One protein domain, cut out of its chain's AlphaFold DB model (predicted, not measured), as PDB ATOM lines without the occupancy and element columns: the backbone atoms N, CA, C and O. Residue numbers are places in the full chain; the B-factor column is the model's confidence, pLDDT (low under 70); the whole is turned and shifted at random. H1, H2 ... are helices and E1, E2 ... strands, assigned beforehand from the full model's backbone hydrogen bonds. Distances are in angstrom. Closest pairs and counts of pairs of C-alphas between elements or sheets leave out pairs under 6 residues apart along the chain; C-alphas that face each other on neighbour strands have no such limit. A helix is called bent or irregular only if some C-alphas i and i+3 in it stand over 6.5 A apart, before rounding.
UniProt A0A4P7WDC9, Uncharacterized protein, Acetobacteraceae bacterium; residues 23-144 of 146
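AT A GLANCE: This is residues 23 to 144 of the 146 residues of an uncharacterized protein of Acetobacteraceae bacterium (UniProt A0A4P7WDC9). A bent two-stranded hairpin, E1 and E2, lies in the middle of the body, with the long bent helix H4 packed on it, its first arm H4a mostly on E1 and its second arm H4b on E2. The short helix H3 packs on E1 and H4b, H1 packs on H3 with H2 nearby, and residues 129 to 144, with H5, stick out as a free tail. The printed part has 122 residues, with five named helices and two named strands in the order E1 E2 H1 H2 H3 H4 H5; the sheet E1 - E2 is antiparallel and the class is mixed, helices and strands. The whole is loose, with a radius of gyration of the C-alphas of 18.4 A, and spans 72 by 27 by 24 A.

HOW THE PARTS SIT: Look first at the hairpin of E1, residues 25 to 33, and E2, residues 40 to 49, antiparallel at 152 degrees; N 28 and O 46 are 2.9 A apart and N 43 and O 30 are 3.0 A apart, both within hydrogen-bond range. E1 bends by 55 degrees at residue 29, and E2 by 87 degrees at residue 44. By its hydrogen bonds H4, residues 96 to 128, was assigned as one helix, but it is bent: C-alphas 115 and 118 are 6.7 A apart, and arms H4a, residues 96 to 115, and H4b, residues 118 to 128, stand at a steep tilt of 57 degrees. The closest C-alphas of E1 and H4a are those of Val 27 and Ser 110, 5.1 A; those of E2 and H4b are Tyr 40 and Thr 124, 5.6 A. H3, residues 71 to 80, comes closest to E1 at the C-alphas of Val 31 and Ser 80, 4.8 A. H3 and H4b touch, about perpendicular at 81 degrees, closest at the C-alphas of Glu 72 and Leu 120, 5.7 A. H1, residues 50 to 59, touches H3, opposite ways at a steep tilt of 69 degrees, only just short of about perpendicular; their closest C-alphas are Ser 56 and Ile 78, 5.6 A. H2, residues 61 to 67, is close to H3 but not clearly touching, with C-alphas Val 64 and Lys 74 closest at 6.1 A. H5, residues 132 to 142, is apart from H4b. Every O i to N i+4 pair is within hydrogen-bond range in H1, H2, H3 and H4b; H4a has 14 of 16 and H5 5 of 7.

IN THESE COORDINATES: Find C-alpha 25 at (-15.607, -39.153, 75.946); from there E1 runs 23.0 A, and E2 comes back over 21.5 A. Find C-alpha 96 at (-17.291, -52.835, 71.611), where H4a begins its 29.7 A, with a kink of 28 degrees near residue 105. H4b is 15.4 A long, and H5, 16.3 A, ends at C-alpha 142, (-27.625, 7.978, 99.119).

THE WHOLE: The C-alphas of Leu 96 and Gly 144, 72.6 A, are the two farthest apart. The printed part has no cut, and the link from H3 to H4, residues 81 to 95, is long. Confidence is under 70 at residue 23, residues 83 to 105 and residues 129 to 144.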
ATOM      1  N   ARG A  23     -12.090 -41.513  69.838       63.00
ATOM      2  CA  ARG A  23     -13.471 -41.214  70.256       63.00
ATOM      3  C   ARG A  23     -13.650 -41.484  71.751       63.00
ATOM      4  O   ARG A  23     -14.500 -42.271  72.166       63.00
ATOM      5  N   THR A  24     -12.784 -40.880  72.561       70.25
ATOM      6  CA  THR A  24     -12.855 -40.968  74.023       70.25
ATOM      7  C   THR A  24     -13.701 -39.818  74.548       70.25
ATOM      8  O   THR A  24     -13.404 -38.653  74.269       70.25
ATOM      9  N   TRP A  25     -14.740 -40.138  75.311       77.19
ATOM     10  CA  TRP A  25     -15.607 -39.153  75.946       77.19
ATOM     11  C   TRP A  25     -15.071 -38.760  77.322       77.19
ATOM     12  O   TRP A  25     -14.553 -39.587  78.080       77.19
ATOM     13  N   PHE A  26     -15.204 -37.475  77.629       79.25
ATOM     14  CA  PHE A  26     -14.816 -36.848  78.882       79.25
ATOM     15  C   PHE A  26     -16.020 -36.111  79.451       79.25
ATOM     16  O   PHE A  26     -16.684 -35.352  78.745       79.25
ATOM     17  N   VAL A  27     -16.274 -36.299  80.739       83.56
ATOM     18  CA  VAL A  27     -17.173 -35.419  81.484       83.56
ATOM     19  C   VAL A  27     -16.375 -34.187  81.898       83.56
ATOM     20  O   VAL A  27     -15.266 -34.330  82.408       83.56
ATOM     21  N   VAL A  28     -16.922 -32.996  81.653       85.38
ATOM     22  CA  VAL A  28     -16.348 -31.697  82.037       85.38
ATOM     23  C   VAL A  28     -17.432 -30.789  82.629       85.38
ATOM     24  O   VAL A  28     -18.613 -30.976  82.326       85.38
ATOM     25  N   PRO A  29     -17.088 -29.780  83.446       87.62
ATOM     26  CA  PRO A  29     -18.044 -28.763  83.874       87.62
ATOM     27  C   PRO A  29     -18.690 -28.031  82.686       87.62
ATOM     28  O   PRO A  29     -18.015 -27.634  81.734       87.62
ATOM     29  N   ARG A  30     -20.010 -27.830  82.740       87.38
ATOM     30  CA  ARG A  30     -20.735 -26.989  81.781       87.38
ATOM     31  C   ARG A  30     -20.607 -25.534  82.222       87.38
ATOM     32  O   ARG A  30     -21.259 -25.125  83.182       87.38
ATOM     33  N   VAL A  31     -19.752 -24.801  81.514       86.94
ATOM     34  CA  VAL A  31     -19.479 -23.376  81.717       86.94
ATOM     35  C   VAL A  31     -20.028 -22.596  80.524       86.94
ATOM     36  O   VAL A  31     -19.749 -22.969  79.386       86.94
ATOM     37  N   GLU A  32     -20.780 -21.532  80.778       85.75
ATOM     38  CA  GLU A  32     -21.278 -20.593  79.763       85.75
ATOM     39  C   GLU A  32     -20.857 -19.172  80.137       85.75
ATOM     40  O   GLU A  32     -20.805 -18.846  81.318       85.75
ATOM     41  N   VAL A  33     -20.528 -18.329  79.158       81.00
ATOM     42  CA  VAL A  33     -20.226 -16.911  79.410       81.00
ATOM     43  C   VAL A  33     -21.524 -16.124  79.301       81.00
ATOM     44  O   VAL A  33     -22.207 -16.202  78.282       81.00
ATOM     45  N   ASP A  34     -21.871 -15.371  80.342       79.12
ATOM     46  CA  ASP A  34     -22.982 -14.429  80.287       79.12
ATOM     47  C   ASP A  34     -22.577 -13.234  79.407       79.12
ATOM     48  O   ASP A  34     -21.642 -12.508  79.755       79.12
ATOM     49  N   PRO A  35     -23.270 -12.985  78.282       72.19
ATOM     50  CA  PRO A  35     -22.926 -11.893  77.377       72.19
ATOM     51  C   PRO A  35     -23.132 -10.501  77.992       72.19
ATOM     52  O   PRO A  35     -22.676  -9.519  77.414       72.19
ATOM     53  N   LYS A  36     -23.844 -10.384  79.122       74.62
ATOM     54  CA  LYS A  36     -24.105  -9.098  79.786       74.62
ATOM     55  C   LYS A  36     -23.043  -8.719  80.810       74.62
ATOM     56  O   LYS A  36     -22.814  -7.532  81.015       74.62
ATOM     57  N   THR A  37     -22.462  -9.700  81.490       74.19
ATOM     58  CA  THR A  37     -21.525  -9.471  82.603       74.19
ATOM     59  C   THR A  37     -20.114  -9.951  82.298       74.19
ATOM     60  O   THR A  37     -19.224  -9.724  83.108       74.19
ATOM     61  N   GLU A  38     -19.912 -10.645  81.170       72.50
ATOM     62  CA  GLU A  38     -18.672 -11.354  80.815       72.50
ATOM     63  C   GLU A  38     -18.248 -12.412  81.856       72.50
ATOM     64  O   GLU A  38     -17.177 -13.012  81.761       72.50
ATOM     65  N   CYS A  39     -19.115 -12.697  82.834       81.06
ATOM     66  CA  CYS A  39     -18.890 -13.689  83.872       81.06
ATOM     67  C   CYS A  39     -19.328 -15.083  83.433       81.06
ATOM     68  O   CYS A  39     -20.233 -15.265  82.620       81.06
ATOM     69  N   TYR A  40     -18.706 -16.095  84.028       82.06
ATOM     70  CA  TYR A  40     -18.999 -17.493  83.736       82.06
ATOM     71  C   TYR A  40     -20.126 -18.031  84.618       82.06
ATOM     72  O   TYR A  40     -20.038 -17.932  85.839       82.06
ATOM     73  N   LYS A  41     -21.114 -18.703  84.030       84.31
ATOM     74  CA  LYS A  41     -22.168 -19.453  84.723       84.31
ATOM     75  C   LYS A  41     -21.926 -20.951  84.641       84.31
ATOM     76  O   LYS A  41     -21.464 -21.476  83.629       84.31
ATOM     77  N   LEU A  42     -22.261 -21.645  85.726       85.94
ATOM     78  CA  LEU A  42     -22.154 -23.097  85.832       85.94
ATOM     79  C   LEU A  42     -23.532 -23.744  85.748       85.94
ATOM     80  O   LEU A  42     -24.415 -23.432  86.543       85.94
ATOM     81  N   HIS A  43     -23.677 -24.710  84.844       83.62
ATOM     82  CA  HIS A  43     -24.938 -25.424  84.599       83.62
ATOM     83  C   HIS A  43     -24.862 -26.923  84.935       83.62
ATOM     84  O   HIS A  43     -25.756 -27.688  84.584       83.62
ATOM     85  N   GLY A  44     -23.791 -27.359  85.607       84.44
ATOM     86  CA  GLY A  44     -23.548 -28.759  85.957       84.44
ATOM     87  C   GLY A  44     -22.403 -29.355  85.146       84.44
ATOM     88  O   GLY A  44     -21.329 -28.760  85.064       84.44
ATOM     89  N   LEU A  45     -22.617 -30.534  84.568       84.50
ATOM     90  CA  LEU A  45     -21.620 -31.274  83.793       84.50
ATOM     91  C   LEU A  45     -22.111 -31.470  82.350       84.50
ATOM     92  O   LEU A  45     -23.313 -31.552  82.106       84.50
ATOM     93  N   LYS A  46     -21.185 -31.560  81.396       81.62
ATOM     94  CA  LYS A  46     -21.443 -31.941  79.999       81.62
ATOM     95  C   LYS A  46     -20.432 -32.987  79.544       81.62
ATOM     96  O   LYS A  46     -19.320 -33.045  80.066       81.62
ATOM     97  N   MET A  47     -20.815 -33.805  78.569       81.75
ATOM     98  CA  MET A  47     -19.893 -34.727  77.907       81.75
ATOM     99  C   MET A  47     -19.302 -34.064  76.671       81.75
ATOM    100  O   MET A  47     -20.010 -33.407  75.914       81.75
ATOM    101  N   VAL A  48     -18.002 -34.239  76.477       79.38
ATOM    102  CA  VAL A  48     -17.257 -33.724  75.326       79.38
ATOM    103  C   VAL A  48     -16.307 -34.804  74.832       79.38
ATOM    104  O   VAL A  48     -15.851 -35.644  75.609       79.38
ATOM    105  N   THR A  49     -15.972 -34.796  73.546       79.12
ATOM    106  CA  THR A  49     -14.912 -35.677  73.049       79.12
ATOM    107  C   THR A  49     -13.544 -35.150  73.487       79.12
ATOM    108  O   THR A  49     -13.341 -33.949  73.694       79.12
ATOM    109  N   TRP A  50     -12.568 -36.044  73.614       77.94
ATOM    110  CA  TRP A  50     -11.193 -35.663  73.929       77.94
ATOM    111  C   TRP A  50     -10.611 -34.699  72.888       77.94
ATOM    112  O   TRP A  50      -9.968 -33.716  73.252       77.94
ATOM    113  N   GLY A  51     -10.896 -34.935  71.603       77.88
ATOM    114  CA  GLY A  51     -10.483 -34.046  70.516       77.88
ATOM    115  C   GLY A  51     -10.976 -32.613  70.720       77.88
ATOM    116  O   GLY A  51     -10.186 -31.675  70.620       77.88
ATOM    117  N   ASN A  52     -12.236 -32.460  71.125       80.38
ATOM    118  CA  ASN A  52     -12.861 -31.168  71.396       80.38
ATOM    119  C   ASN A  52     -12.215 -30.448  72.585       80.38
ATOM    120  O   ASN A  52     -11.940 -29.248  72.525       80.38
ATOM    121  N   LEU A  53     -11.912 -31.188  73.655       81.88
ATOM    122  CA  LEU A  53     -11.210 -30.640  74.812       81.88
ATOM    123  C   LEU A  53      -9.797 -30.158  74.442       81.88
ATOM    124  O   LEU A  53      -9.397 -29.061  74.836       81.88
ATOM    125  N   ILE A  54      -9.045 -30.949  73.670       82.62
ATOM    126  CA  ILE A  54      -7.698 -30.581  73.209       82.62
ATOM    127  C   ILE A  54      -7.741 -29.385  72.260       82.62
ATOM    128  O   ILE A  54      -6.876 -28.511  72.341       82.62
ATOM    129  N   GLN A  55      -8.724 -29.333  71.365       83.19
ATOM    130  CA  GLN A  55      -8.894 -28.204  70.461       83.19
ATOM    131  C   GLN A  55      -9.139 -26.910  71.242       83.19
ATOM    132  O   GLN A  55      -8.384 -25.954  71.068       83.19
ATOM    133  N   SER A  56     -10.076 -26.920  72.191       85.44
ATOM    134  CA  SER A  56     -10.329 -25.754  73.039       85.44
ATOM    135  C   SER A  56      -9.083 -25.322  73.834       85.44
ATOM    136  O   SER A  56      -8.766 -24.135  73.921       85.44
ATOM    137  N   GLN A  57      -8.297 -26.270  74.356       87.50
ATOM    138  CA  GLN A  57      -7.027 -25.962  75.031       87.50
ATOM    139  C   GLN A  57      -5.993 -25.291  74.118       87.50
ATOM    140  O   GLN A  57      -5.171 -24.510  74.602       87.50
ATOM    141  N   LYS A  58      -5.983 -25.621  72.822       85.69
ATOM    142  CA  LYS A  58      -5.081 -25.000  71.845       85.69
ATOM    143  C   LYS A  58      -5.526 -23.579  71.523       85.69
ATOM    144  O   LYS A  58      -4.684 -22.688  71.541       85.69
ATOM    145  N   GLU A  59      -6.818 -23.382  71.282       86.75
ATOM    146  CA  GLU A  59      -7.404 -22.084  70.922       86.75
ATOM    147  C   GLU A  59      -7.275 -21.064  72.064       86.75
ATOM    148  O   GLU A  59      -6.877 -19.923  71.851       86.75
ATOM    149  N   THR A  60      -7.477 -21.502  73.305       85.62
ATOM    150  CA  THR A  60      -7.416 -20.632  74.496       85.62
ATOM    151  C   THR A  60      -5.996 -20.409  75.033       85.62
ATOM    152  O   THR A  60      -5.783 -19.615  75.953       85.62
ATOM    153  N   LYS A  61      -4.981 -21.086  74.475       86.81
ATOM    154  CA  LYS A  61      -3.599 -21.070  74.991       86.81
ATOM    155  C   LYS A  61      -3.006 -19.663  75.059       86.81
ATOM    156  O   LYS A  61      -2.307 -19.342  76.025       86.81
ATOM    157  N   ASP A  62      -3.256 -18.851  74.041       84.56
ATOM    158  CA  ASP A  62      -2.671 -17.516  73.938       84.56
ATOM    159  C   ASP A  62      -3.392 -16.506  74.828       84.56
ATOM    160  O   ASP A  62      -2.758 -15.594  75.353       84.56
ATOM    161  N   GLU A  63      -4.692 -16.669  75.052       82.75
ATOM    162  CA  GLU A  63      -5.460 -15.847  75.998       82.75
ATOM    163  C   GLU A  63      -5.047 -16.137  77.440       82.75
ATOM    164  O   GLU A  63      -4.738 -15.216  78.194       82.75
ATOM    165  N   VAL A  64      -4.904 -17.416  77.800       83.31
ATOM    166  CA  VAL A  64      -4.420 -17.826  79.128       83.31
ATOM    167  C   VAL A  64      -3.054 -17.217  79.442       83.31
ATOM    168  O   VAL A  64      -2.823 -16.767  80.564       83.31
ATOM    169  N   LYS A  65      -2.146 -17.192  78.457       82.56
ATOM    170  CA  LYS A  65      -0.822 -16.575  78.612       82.56
ATOM    171  C   LYS A  65      -0.898 -15.054  78.710       82.56
ATOM    172  O   LYS A  65      -0.184 -14.480  79.524       82.56
ATOM    173  N   ARG A  66      -1.734 -14.417  77.886       81.12
ATOM    174  CA  ARG A  66      -1.885 -12.955  77.850       81.12
ATOM    175  C   ARG A  66      -2.468 -12.402  79.148       81.12
ATOM    176  O   ARG A  66      -1.968 -11.401  79.643       81.12
ATOM    177  N   PHE A  67      -3.475 -13.065  79.710       79.69
ATOM    178  CA  PHE A  67      -4.197 -12.578  80.889       79.69
ATOM    179  C   PHE A  67      -3.708 -13.168  82.220       79.69
ATOM    180  O   PHE A  67      -4.274 -12.857  83.262       79.69
ATOM    181  N   ASN A  68      -2.665 -14.010  82.199       80.94
ATOM    182  CA  ASN A  68      -2.096 -14.681  83.375       80.94
ATOM    183  C   ASN A  68      -3.172 -15.287  84.303       80.94
ATOM    184  O   ASN A  68      -3.160 -15.100  85.521       80.94
ATOM    185  N   LEU A  69      -4.141 -15.970  83.688       80.38
ATOM    186  CA  LEU A  69      -5.342 -16.455  84.364       80.38
ATOM    187  C   LEU A  69      -5.001 -17.465  85.465       80.38
ATOM    188  O   LEU A  69      -4.155 -18.350  85.282       80.38
ATOM    189  N   LYS A  70      -5.729 -17.394  86.587       83.19
ATOM    190  CA  LYS A  70      -5.658 -18.417  87.643       83.19
ATOM    191  C   LYS A  70      -6.117 -19.776  87.109       83.19
ATOM    192  O   LYS A  70      -6.780 -19.873  86.076       83.19
ATOM    193  N   LYS A  71      -5.789 -20.852  87.829       84.62
ATOM    194  CA  LYS A  71      -6.080 -22.235  87.410       84.62
ATOM    195  C   LYS A  71      -7.564 -22.444  87.086       84.62
ATOM    196  O   LYS A  71      -7.887 -23.089  86.092       84.62
ATOM    197  N   GLU A  72      -8.446 -21.891  87.903       82.31
ATOM    198  CA  GLU A  72      -9.899 -22.007  87.801       82.31
ATOM    199  C   GLU A  72     -10.444 -21.169  86.635       82.31
ATOM    200  O   GLU A  72     -11.243 -21.665  85.848       82.31
ATOM    201  N   GLN A  73      -9.930 -19.952  86.446       81.50
ATOM    202  CA  GLN A  73     -10.286 -19.066  85.329       81.50
ATOM    203  C   GLN A  73      -9.846 -19.647  83.981       81.50
ATOM    204  O   GLN A  73     -10.607 -19.664  83.016       81.50
ATOM    205  N   LYS A  74      -8.638 -20.220  83.932       87.19
ATOM    206  CA  LYS A  74      -8.142 -20.970  82.774       87.19
ATOM    207  C   LYS A  74      -9.082 -22.120  82.413       87.19
ATOM    208  O   LYS A  74      -9.370 -22.332  81.239       87.19
ATOM    209  N   LYS A  75      -9.535 -22.888  83.408       87.38
ATOM    210  CA  LYS A  75     -10.468 -24.002  83.190       87.38
ATOM    211  C   LYS A  75     -11.830 -23.514  82.711       87.38
ATOM    212  O   LYS A  75     -12.359 -24.093  81.770       87.38
ATOM    213  N   ALA A  76     -12.350 -22.440  83.304       85.50
ATOM    214  CA  ALA A  76     -13.597 -21.822  82.872       85.50
ATOM    215  C   ALA A  76     -13.545 -21.442  81.385       85.50
ATOM    216  O   ALA A  76     -14.422 -21.863  80.636       85.50
ATOM    217  N   LEU A  77     -12.467 -20.774  80.957       86.56
ATOM    218  CA  LEU A  77     -12.245 -20.381  79.564       86.56
ATOM    219  C   LEU A  77     -12.161 -21.586  78.611       86.56
ATOM    220  O   LEU A  77     -12.788 -21.600  77.555       86.56
ATOM    221  N   ILE A  78     -11.426 -22.636  78.993       87.31
ATOM    222  CA  ILE A  78     -11.339 -23.867  78.191       87.31
ATOM    223  C   ILE A  78     -12.719 -24.528  78.058       87.31
ATOM    224  O   ILE A  78     -13.079 -24.998  76.979       87.31
ATOM    225  N   TYR A  79     -13.503 -24.608  79.132       88.06
ATOM    226  CA  TYR A  79     -14.791 -25.306  79.102       88.06
ATOM    227  C   TYR A  79     -15.901 -24.507  78.417       88.06
ATOM    228  O   TYR A  79     -16.770 -25.121  77.782       88.06
ATOM    229  N   SER A  80     -15.868 -23.176  78.509       86.94
ATOM    230  CA  SER A  80     -16.823 -22.296  77.830       86.94
ATOM    231  C   SER A  80     -16.593 -22.237  76.323       86.94
ATOM    232  O   SER A  80     -17.561 -22.177  75.572       86.94
ATOM    233  N   ASN A  81     -15.340 -22.356  75.872       86.38
ATOM    234  CA  ASN A  81     -15.003 -22.363  74.447       86.38
ATOM    235  C   ASN A  81     -15.403 -23.674  73.723       86.38
ATOM    236  O   ASN A  81     -15.353 -23.758  72.502       86.38
ATOM    237  N   ILE A  82     -15.848 -24.712  74.448       83.06
ATOM    238  CA  ILE A  82     -16.403 -25.929  73.828       83.06
ATOM    239  C   ILE A  82     -17.888 -25.703  73.517       83.06
ATOM    240  O   ILE A  82     -18.729 -25.803  74.421       83.06
ATOM    241  N   ALA A  83     -18.199 -25.435  72.246       68.38
ATOM    242  CA  ALA A  83     -19.542 -25.099  71.772       68.38
ATOM    243  C   ALA A  83     -20.612 -26.168  72.112       68.38
ATOM    244  O   ALA A  83     -20.323 -27.368  72.100       68.38
ATOM    245  N   PRO A  84     -21.869 -25.769  72.393       61.31
ATOM    246  CA  PRO A  84     -22.985 -26.708  72.525       61.31
ATOM    247  C   PRO A  84     -23.240 -27.436  71.191       61.31
ATOM    248  O   PRO A  84     -23.130 -26.844  70.121       61.31
ATOM    249  N   GLY A  85     -23.533 -28.740  71.240       58.81
ATOM    250  CA  GLY A  85     -23.664 -29.599  70.050       58.81
ATOM    251  C   GLY A  85     -22.386 -30.339  69.627       58.81
ATOM    252  O   GLY A  85     -22.452 -31.253  68.804       58.81
ATOM    253  N   TRP A  86     -21.236 -30.031  70.236       57.91
ATOM    254  CA  TRP A  86     -19.976 -30.763  70.067       57.91
ATOM    255  C   TRP A  86     -20.008 -32.115  70.803       57.91
ATOM    256  O   TRP A  86     -19.366 -32.305  71.837       57.91
ATOM    257  N   GLY A  87     -20.777 -33.056  70.248       54.94
ATOM    258  CA  GLY A  87     -20.892 -34.435  70.724       54.94
ATOM    259  C   GLY A  87     -22.276 -34.854  71.230       54.94
ATOM    260  O   GLY A  87     -22.409 -35.942  71.772       54.94
ATOM    261  N   GLU A  88     -23.315 -34.034  71.057       48.50
ATOM    262  CA  GLU A  88     -24.639 -34.379  71.596       48.50
ATOM    263  C   GLU A  88     -25.525 -35.206  70.649       48.50
ATOM    264  O   GLU A  88     -26.409 -35.867  71.170       48.50
ATOM    265  N   ASN A  89     -25.323 -35.255  69.316       44.16
ATOM    266  CA  ASN A  89     -26.362 -35.863  68.449       44.16
ATOM    267  C   ASN A  89     -25.958 -36.594  67.147       44.16
ATOM    268  O   ASN A  89     -26.855 -37.108  66.490       44.16
ATOM    269  N   ASN A  90     -24.687 -36.683  66.732       44.22
ATOM    270  CA  ASN A  90     -24.383 -37.120  65.350       44.22
ATOM    271  C   ASN A  90     -23.372 -38.260  65.170       44.22
ATOM    272  O   ASN A  90     -22.991 -38.529  64.032       44.22
ATOM    273  N   GLU A  91     -22.943 -38.963  66.218       44.03
ATOM    274  CA  GLU A  91     -22.011 -40.081  66.016       44.03
ATOM    275  C   GLU A  91     -22.675 -41.443  66.258       44.03
ATOM    276  O   GLU A  91     -23.199 -41.671  67.350       44.03
ATOM    277  N   PRO A  92     -22.663 -42.361  65.266       43.22
ATOM    278  CA  PRO A  92     -23.161 -43.714  65.461       43.22
ATOM    279  C   PRO A  92     -22.398 -44.379  66.611       43.22
ATOM    280  O   PRO A  92     -21.168 -44.309  66.688       43.22
ATOM    281  N   MET A  93     -23.172 -44.996  67.504       44.81
ATOM    282  CA  MET A  93     -22.731 -45.718  68.695       44.81
ATOM    283  C   MET A  93     -21.569 -46.662  68.335       44.81
ATOM    284  O   MET A  93     -21.729 -47.475  67.421       44.81
ATOM    285  N   PRO A  94     -20.386 -46.537  68.959       53.97
ATOM    286  CA  PRO A  94     -19.214 -47.201  68.432       53.97
ATOM    287  C   PRO A  94     -19.058 -48.629  68.960       53.97
ATOM    288  O   PRO A  94     -19.548 -48.988  70.028       53.97
ATOM    289  N   ASP A  95     -18.312 -49.397  68.173       52.62
ATOM    290  CA  ASP A  95     -17.849 -50.766  68.379       52.62
ATOM    291  C   ASP A  95     -17.377 -51.082  69.819       52.62
ATOM    292  O   ASP A  95     -16.923 -50.202  70.560       52.62
ATOM    293  N   LEU A  96     -17.436 -52.360  70.218       51.41
ATOM    294  CA  LEU A  96     -17.291 -52.835  71.611       51.41
ATOM    295  C   LEU A  96     -16.005 -52.345  72.322       51.41
ATOM    296  O   LEU A  96     -15.976 -52.163  73.538       51.41
ATOM    297  N   THR A  97     -14.934 -52.106  71.566       53.06
ATOM    298  CA  THR A  97     -13.633 -51.622  72.062       53.06
ATOM    299  C   THR A  97     -13.654 -50.151  72.487       53.06
ATOM    300  O   THR A  97     -12.981 -49.777  73.449       53.06
ATOM    301  N   LEU A  98     -14.468 -49.321  71.831       55.22
ATOM    302  CA  LEU A  98     -14.695 -47.925  72.212       55.22
ATOM    303  C   LEU A  98     -15.621 -47.824  73.429       55.22
ATOM    304  O   LEU A  98     -15.455 -46.919  74.249       55.22
ATOM    305  N   ALA A  99     -16.532 -48.783  73.619       55.28
ATOM    306  CA  ALA A  99     -17.329 -48.867  74.840       55.28
ATOM    307  C   ALA A  99     -16.438 -49.048  76.086       55.28
ATOM    308  O   ALA A  99     -16.612 -48.333  77.069       55.28
ATOM    309  N   VAL A 100     -15.418 -49.916  76.028       56.28
ATOM    310  CA  VAL A 100     -14.502 -50.163  77.163       56.28
ATOM    311  C   VAL A 100     -13.674 -48.929  77.532       56.28
ATOM    312  O   VAL A 100     -13.532 -48.623  78.717       56.28
ATOM    313  N   GLN A 101     -13.165 -48.185  76.545       57.97
ATOM    314  CA  GLN A 101     -12.417 -46.949  76.814       57.97
ATOM    315  C   GLN A 101     -13.282 -45.904  77.536       57.97
ATOM    316  O   GLN A 101     -12.798 -45.226  78.441       57.97
ATOM    317  N   ASN A 102     -14.573 -45.838  77.197       61.81
ATOM    318  CA  ASN A 102     -15.525 -44.934  77.837       61.81
ATOM    319  C   ASN A 102     -15.982 -45.410  79.226       61.81
ATOM    320  O   ASN A 102     -16.203 -44.579  80.106       61.81
ATOM    321  N   ILE A 103     -16.060 -46.725  79.472       64.88
ATOM    322  CA  ILE A 103     -16.405 -47.285  80.795       64.88
ATOM    323  C   ILE A 103     -15.411 -46.835  81.872       64.88
ATOM    324  O   ILE A 103     -15.814 -46.595  83.007       64.88
ATOM    325  N   LEU A 104     -14.127 -46.692  81.533       67.12
ATOM    326  CA  LEU A 104     -13.111 -46.232  82.483       67.12
ATOM    327  C   LEU A 104     -12.960 -44.705  82.496       67.12
ATOM    328  O   LEU A 104     -12.780 -44.123  83.568       67.12
ATOM    329  N   SER A 105     -13.037 -44.037  81.341       68.25
ATOM    330  CA  SER A 105     -12.834 -42.584  81.278       68.25
ATOM    331  C   SER A 105     -13.983 -41.807  81.914       68.25
ATOM    332  O   SER A 105     -13.734 -40.821  82.609       68.25
ATOM    333  N   LEU A 106     -15.236 -42.235  81.733       73.81
ATOM    334  CA  LEU A 106     -16.401 -41.476  82.190       73.81
ATOM    335  C   LEU A 106     -16.489 -41.372  83.724       73.81
ATOM    336  O   LEU A 106     -16.615 -40.248  84.212       73.81
ATOM    337  N   PRO A 107     -16.347 -42.455  84.517       73.81
ATOM    338  CA  PRO A 107     -16.383 -42.345  85.977       73.81
ATOM    339  C   PRO A 107     -15.249 -41.475  86.526       73.81
ATOM    340  O   PRO A 107     -15.482 -40.614  87.375       73.81
ATOM    341  N   ILE A 108     -14.032 -41.650  86.000       79.50
ATOM    342  CA  ILE A 108     -12.851 -40.899  86.444       79.50
ATOM    343  C   ILE A 108     -13.012 -39.412  86.114       79.50
ATOM    344  O   ILE A 108     -12.838 -38.555  86.980       79.50
ATOM    345  N   THR A 109     -13.382 -39.088  84.875       79.62
ATOM    346  CA  THR A 109     -13.530 -37.693  84.428       79.62
ATOM    347  C   THR A 109     -14.726 -37.004  85.075       79.62
ATOM    348  O   THR A 109     -14.652 -35.812  85.372       79.62
ATOM    349  N   SER A 110     -15.785 -37.751  85.397       76.31
ATOM    350  CA  SER A 110     -16.912 -37.257  86.191       76.31
ATOM    351  C   SER A 110     -16.485 -36.916  87.616       76.31
ATOM    352  O   SER A 110     -16.809 -35.835  88.107       76.31
ATOM    353  N   MET A 111     -15.716 -37.791  88.275       79.31
ATOM    354  CA  MET A 111     -15.208 -37.534  89.625       79.31
ATOM    355  C   MET A 111     -14.285 -36.313  89.647       79.31
ATOM    356  O   MET A 111     -14.471 -35.419  90.470       79.31
ATOM    357  N   ILE A 112     -13.342 -36.230  88.705       82.88
ATOM    358  CA  ILE A 112     -12.455 -35.068  88.564       82.88
ATOM    359  C   ILE A 112     -13.288 -33.800  88.361       82.88
ATOM    360  O   ILE A 112     -13.138 -32.846  89.119       82.88
ATOM    361  N   SER A 113     -14.230 -33.805  87.421       81.44
ATOM    362  CA  SER A 113     -15.079 -32.639  87.153       81.44
ATOM    363  C   SER A 113     -15.894 -32.211  88.367       81.44
ATOM    364  O   SER A 113     -15.990 -31.018  88.653       81.44
ATOM    365  N   ALA A 114     -16.419 -33.167  89.135       80.25
ATOM    366  CA  ALA A 114     -17.135 -32.880  90.371       80.25
ATOM    367  C   ALA A 114     -16.241 -32.177  91.409       80.25
ATOM    368  O   ALA A 114     -16.699 -31.255  92.081       80.25
ATOM    369  N   THR A 115     -14.957 -32.545  91.505       84.88
ATOM    370  CA  THR A 115     -13.999 -31.863  92.400       84.88
ATOM    371  C   THR A 115     -13.604 -30.461  91.931       84.88
ATOM    372  O   THR A 115     -13.131 -29.655  92.729       84.88
ATOM    373  N   GLU A 116     -13.820 -30.134  90.655       84.06
ATOM    374  CA  GLU A 116     -13.499 -28.822  90.087       84.06
ATOM    375  C   GLU A 116     -14.637 -27.807  90.240       84.06
ATOM    376  O   GLU A 116     -14.384 -26.600  90.302       84.06
ATOM    377  N   LEU A 117     -15.881 -28.284  90.364       83.62
ATOM    378  CA  LEU A 117     -17.070 -27.439  90.511       83.62
ATOM    379  C   LEU A 117     -16.988 -26.437  91.677       83.62
ATOM    380  O   LEU A 117     -17.345 -25.281  91.457       83.62
ATOM    381  N   PRO A 118     -16.518 -26.787  92.893       84.31
ATOM    382  CA  PRO A 118     -16.443 -25.825  93.992       84.31
ATOM    383  C   PRO A 118     -15.501 -24.651  93.705       84.31
ATOM    384  O   PRO A 118     -15.810 -23.519  94.072       84.31
ATOM    385  N   GLY A 119     -14.364 -24.908  93.048       82.06
ATOM    386  CA  GLY A 119     -13.401 -23.869  92.674       82.06
ATOM    387  C   GLY A 119     -13.967 -22.938  91.606       82.06
ATOM    388  O   GLY A 119     -13.943 -21.721  91.771       82.06
ATOM    389  N   LEU A 120     -14.574 -23.514  90.565       82.38
ATOM    390  CA  LEU A 120     -15.247 -22.742  89.519       82.38
ATOM    391  C   LEU A 120     -16.409 -21.914  90.082       82.38
ATOM    392  O   LEU A 120     -16.557 -20.749  89.731       82.38
ATOM    393  N   LYS A 121     -17.198 -22.477  91.007       84.81
ATOM    394  CA  LYS A 121     -18.327 -21.774  91.631       84.81
ATOM    395  C   LYS A 121     -17.869 -20.559  92.437       84.81
ATOM    396  O   LYS A 121     -18.548 -19.537  92.419       84.81
ATOM    397  N   LYS A 122     -16.728 -20.657  93.128       84.31
ATOM    398  CA  LYS A 122     -16.139 -19.523  93.853       84.31
ATOM    399  C   LYS A 122     -15.715 -18.400  92.908       84.31
ATOM    400  O   LYS A 122     -16.012 -17.247  93.197       84.31
ATOM    401  N   GLU A 123     -15.078 -18.723  91.784       81.44
ATOM    402  CA  GLU A 123     -14.686 -17.715  90.788       81.44
ATOM    403  C   GLU A 123     -15.901 -17.079  90.097       81.44
ATOM    404  O   GLU A 123     -15.931 -15.862  89.941       81.44
ATOM    405  N   THR A 124     -16.943 -17.854  89.768       80.12
ATOM    406  CA  THR A 124     -18.220 -17.308  89.272       80.12
ATOM    407  C   THR A 124     -18.806 -16.294  90.254       80.12
ATOM    408  O   THR A 124     -19.117 -15.172  89.869       80.12
ATOM    409  N   GLN A 125     -18.899 -16.651  91.538       82.94
ATOM    410  CA  GLN A 125     -19.431 -15.751  92.565       82.94
ATOM    411  C   GLN A 125     -18.568 -14.503  92.770       82.94
ATOM    412  O   GLN A 125     -19.108 -13.438  93.054       82.94
ATOM    413  N   ALA A 126     -17.245 -14.624  92.654       80.56
ATOM    414  CA  ALA A 126     -16.341 -13.480  92.734       80.56
ATOM    415  C   ALA A 126     -16.498 -12.536  91.532       80.56
ATOM    416  O   ALA A 126     -16.321 -11.335  91.691       80.56
ATOM    417  N   CYS A 127     -16.847 -13.068  90.358       76.50
ATOM    418  CA  CYS A 127     -17.115 -12.278  89.161       76.50
ATOM    419  C   CYS A 127     -18.477 -11.566  89.226       76.50
ATOM    420  O   CYS A 127     -18.588 -10.407  88.847       76.50
ATOM    421  N   GLU A 128     -19.516 -12.245  89.728       76.12
ATOM    422  CA  GLU A 128     -20.876 -11.689  89.809       76.12
ATOM    423  C   GLU A 128     -21.057 -10.668  90.944       76.12
ATOM    424  O   GLU A 128     -21.963  -9.834  90.884       76.12
ATOM    425  N   LYS A 129     -20.233 -10.725  91.998       68.69
ATOM    426  CA  LYS A 129     -20.300  -9.755  93.094       68.69
ATOM    427  C   LYS A 129     -19.656  -8.431  92.672       68.69
ATOM    428  O   LYS A 129     -18.503  -8.439  92.243       68.69
ATOM    429  N   PRO A 130     -20.337  -7.285  92.863       56.59
ATOM    430  CA  PRO A 130     -19.681  -5.991  92.749       56.59
ATOM    431  C   PRO A 130     -18.500  -5.944  93.728       56.59
ATOM    432  O   PRO A 130     -18.609  -6.508  94.824       56.59
ATOM    433  N   PRO A 131     -17.386  -5.280  93.384       54.66
ATOM    434  CA  PRO A 131     -16.307  -5.090  94.340       54.66
ATOM    435  C   PRO A 131     -16.874  -4.368  95.571       54.66
ATOM    436  O   PRO A 131     -17.456  -3.295  95.439       54.66
ATOM    437  N   GLU A 132     -16.698  -4.950  96.762       55.97
ATOM    438  CA  GLU A 132     -17.127  -4.387  98.056       55.97
ATOM    439  C   GLU A 132     -16.882  -2.868  98.222       55.97
ATOM    440  O   GLU A 132     -17.798  -2.202  98.709       55.97
ATOM    441  N   PRO A 133     -15.776  -2.247  97.741       54.38
ATOM    442  CA  PRO A 133     -15.607  -0.791  97.853       54.38
ATOM    443  C   PRO A 133     -16.589   0.053  97.021       54.38
ATOM    444  O   PRO A 133     -16.695   1.256  97.249       54.38
ATOM    445  N   ALA A 134     -17.296  -0.522  96.043       52.66
ATOM    446  CA  ALA A 134     -18.294   0.201  95.252       52.66
ATOM    447  C   ALA A 134     -19.650   0.287  95.970       52.66
ATOM    448  O   ALA A 134     -20.352   1.284  95.833       52.66
ATOM    449  N   ILE A 135     -20.006  -0.726  96.765       51.53
ATOM    450  CA  ILE A 135     -21.304  -0.789  97.453       51.53
ATOM    451  C   ILE A 135     -21.329   0.179  98.644       51.53
ATOM    452  O   ILE A 135     -22.310   0.899  98.813       51.53
ATOM    453  N   GLU A 136     -20.239   0.272  99.413       53.81
ATOM    454  CA  GLU A 136     -20.131   1.249 100.511       53.81
ATOM    455  C   GLU A 136     -20.190   2.694 100.007       53.81
ATOM    456  O   GLU A 136     -20.776   3.550 100.667       53.81
ATOM    457  N   LYS A 137     -19.645   2.978  98.818       53.69
ATOM    458  CA  LYS A 137     -19.649   4.324  98.231       53.69
ATOM    459  C   LYS A 137     -21.031   4.738  97.713       53.69
ATOM    460  O   LYS A 137     -21.445   5.867  97.927       53.69
ATOM    461  N   ILE A 138     -21.770   3.807  97.109       56.91
ATOM    462  CA  ILE A 138     -23.142   4.047  96.632       56.91
ATOM    463  C   ILE A 138     -24.111   4.207  97.813       56.91
ATOM    464  O   ILE A 138     -24.977   5.075  97.781       56.91
ATOM    465  N   LEU A 139     -23.953   3.411  98.876       55.41
ATOM    466  CA  LEU A 139     -24.798   3.514 100.072       55.41
ATOM    467  C   LEU A 139     -24.498   4.764 100.908       55.41
ATOM    468  O   LEU A 139     -25.412   5.324 101.503       55.41
ATOM    469  N   SER A 140     -23.244   5.224 100.941       58.28
ATOM    470  CA  SER A 140     -22.874   6.452 101.661       58.28
ATOM    471  C   SER A 140     -23.224   7.741 100.908       58.28
ATOM    472  O   SER A 140     -23.408   8.773 101.549       58.28
ATOM    473  N   GLU A 141     -23.368   7.705  99.579       57.22
ATOM    474  CA  GLU A 141     -23.850   8.849  98.786       57.22
ATOM    475  C   GLU A 141     -25.383   9.020  98.855       57.22
ATOM    476  O   GLU A 141     -25.866  10.150  98.796       57.22
ATOM    477  N   ASP A 142     -26.150   7.941  99.060       53.66
ATOM    478  CA  ASP A 142     -27.625   7.978  99.119       53.66
ATOM    479  C   ASP A 142     -28.171   8.440 100.495       53.66
ATOM    480  O   ASP A 142     -29.282   8.960 100.600       53.66
ATOM    481  N   GLU A 143     -27.371   8.346 101.566       55.56
ATOM    482  CA  GLU A 143     -27.724   8.895 102.890       55.56
ATOM    483  C   GLU A 143     -27.399  10.398 103.050       55.56
ATOM    484  O   GLU A 143     -27.834  11.023 104.018       55.56
ATOM    485  N   GLY A 144     -26.684  11.012 102.099       50.25
ATOM    486  CA  GLY A 144     -26.287  12.431 102.133       50.25
ATOM    487  C   GLY A 144     -27.270  13.418 101.483       50.25
ATOM    488  O   GLY A 144     -26.974  14.614 101.400       50.25
TER     489      GLY A 144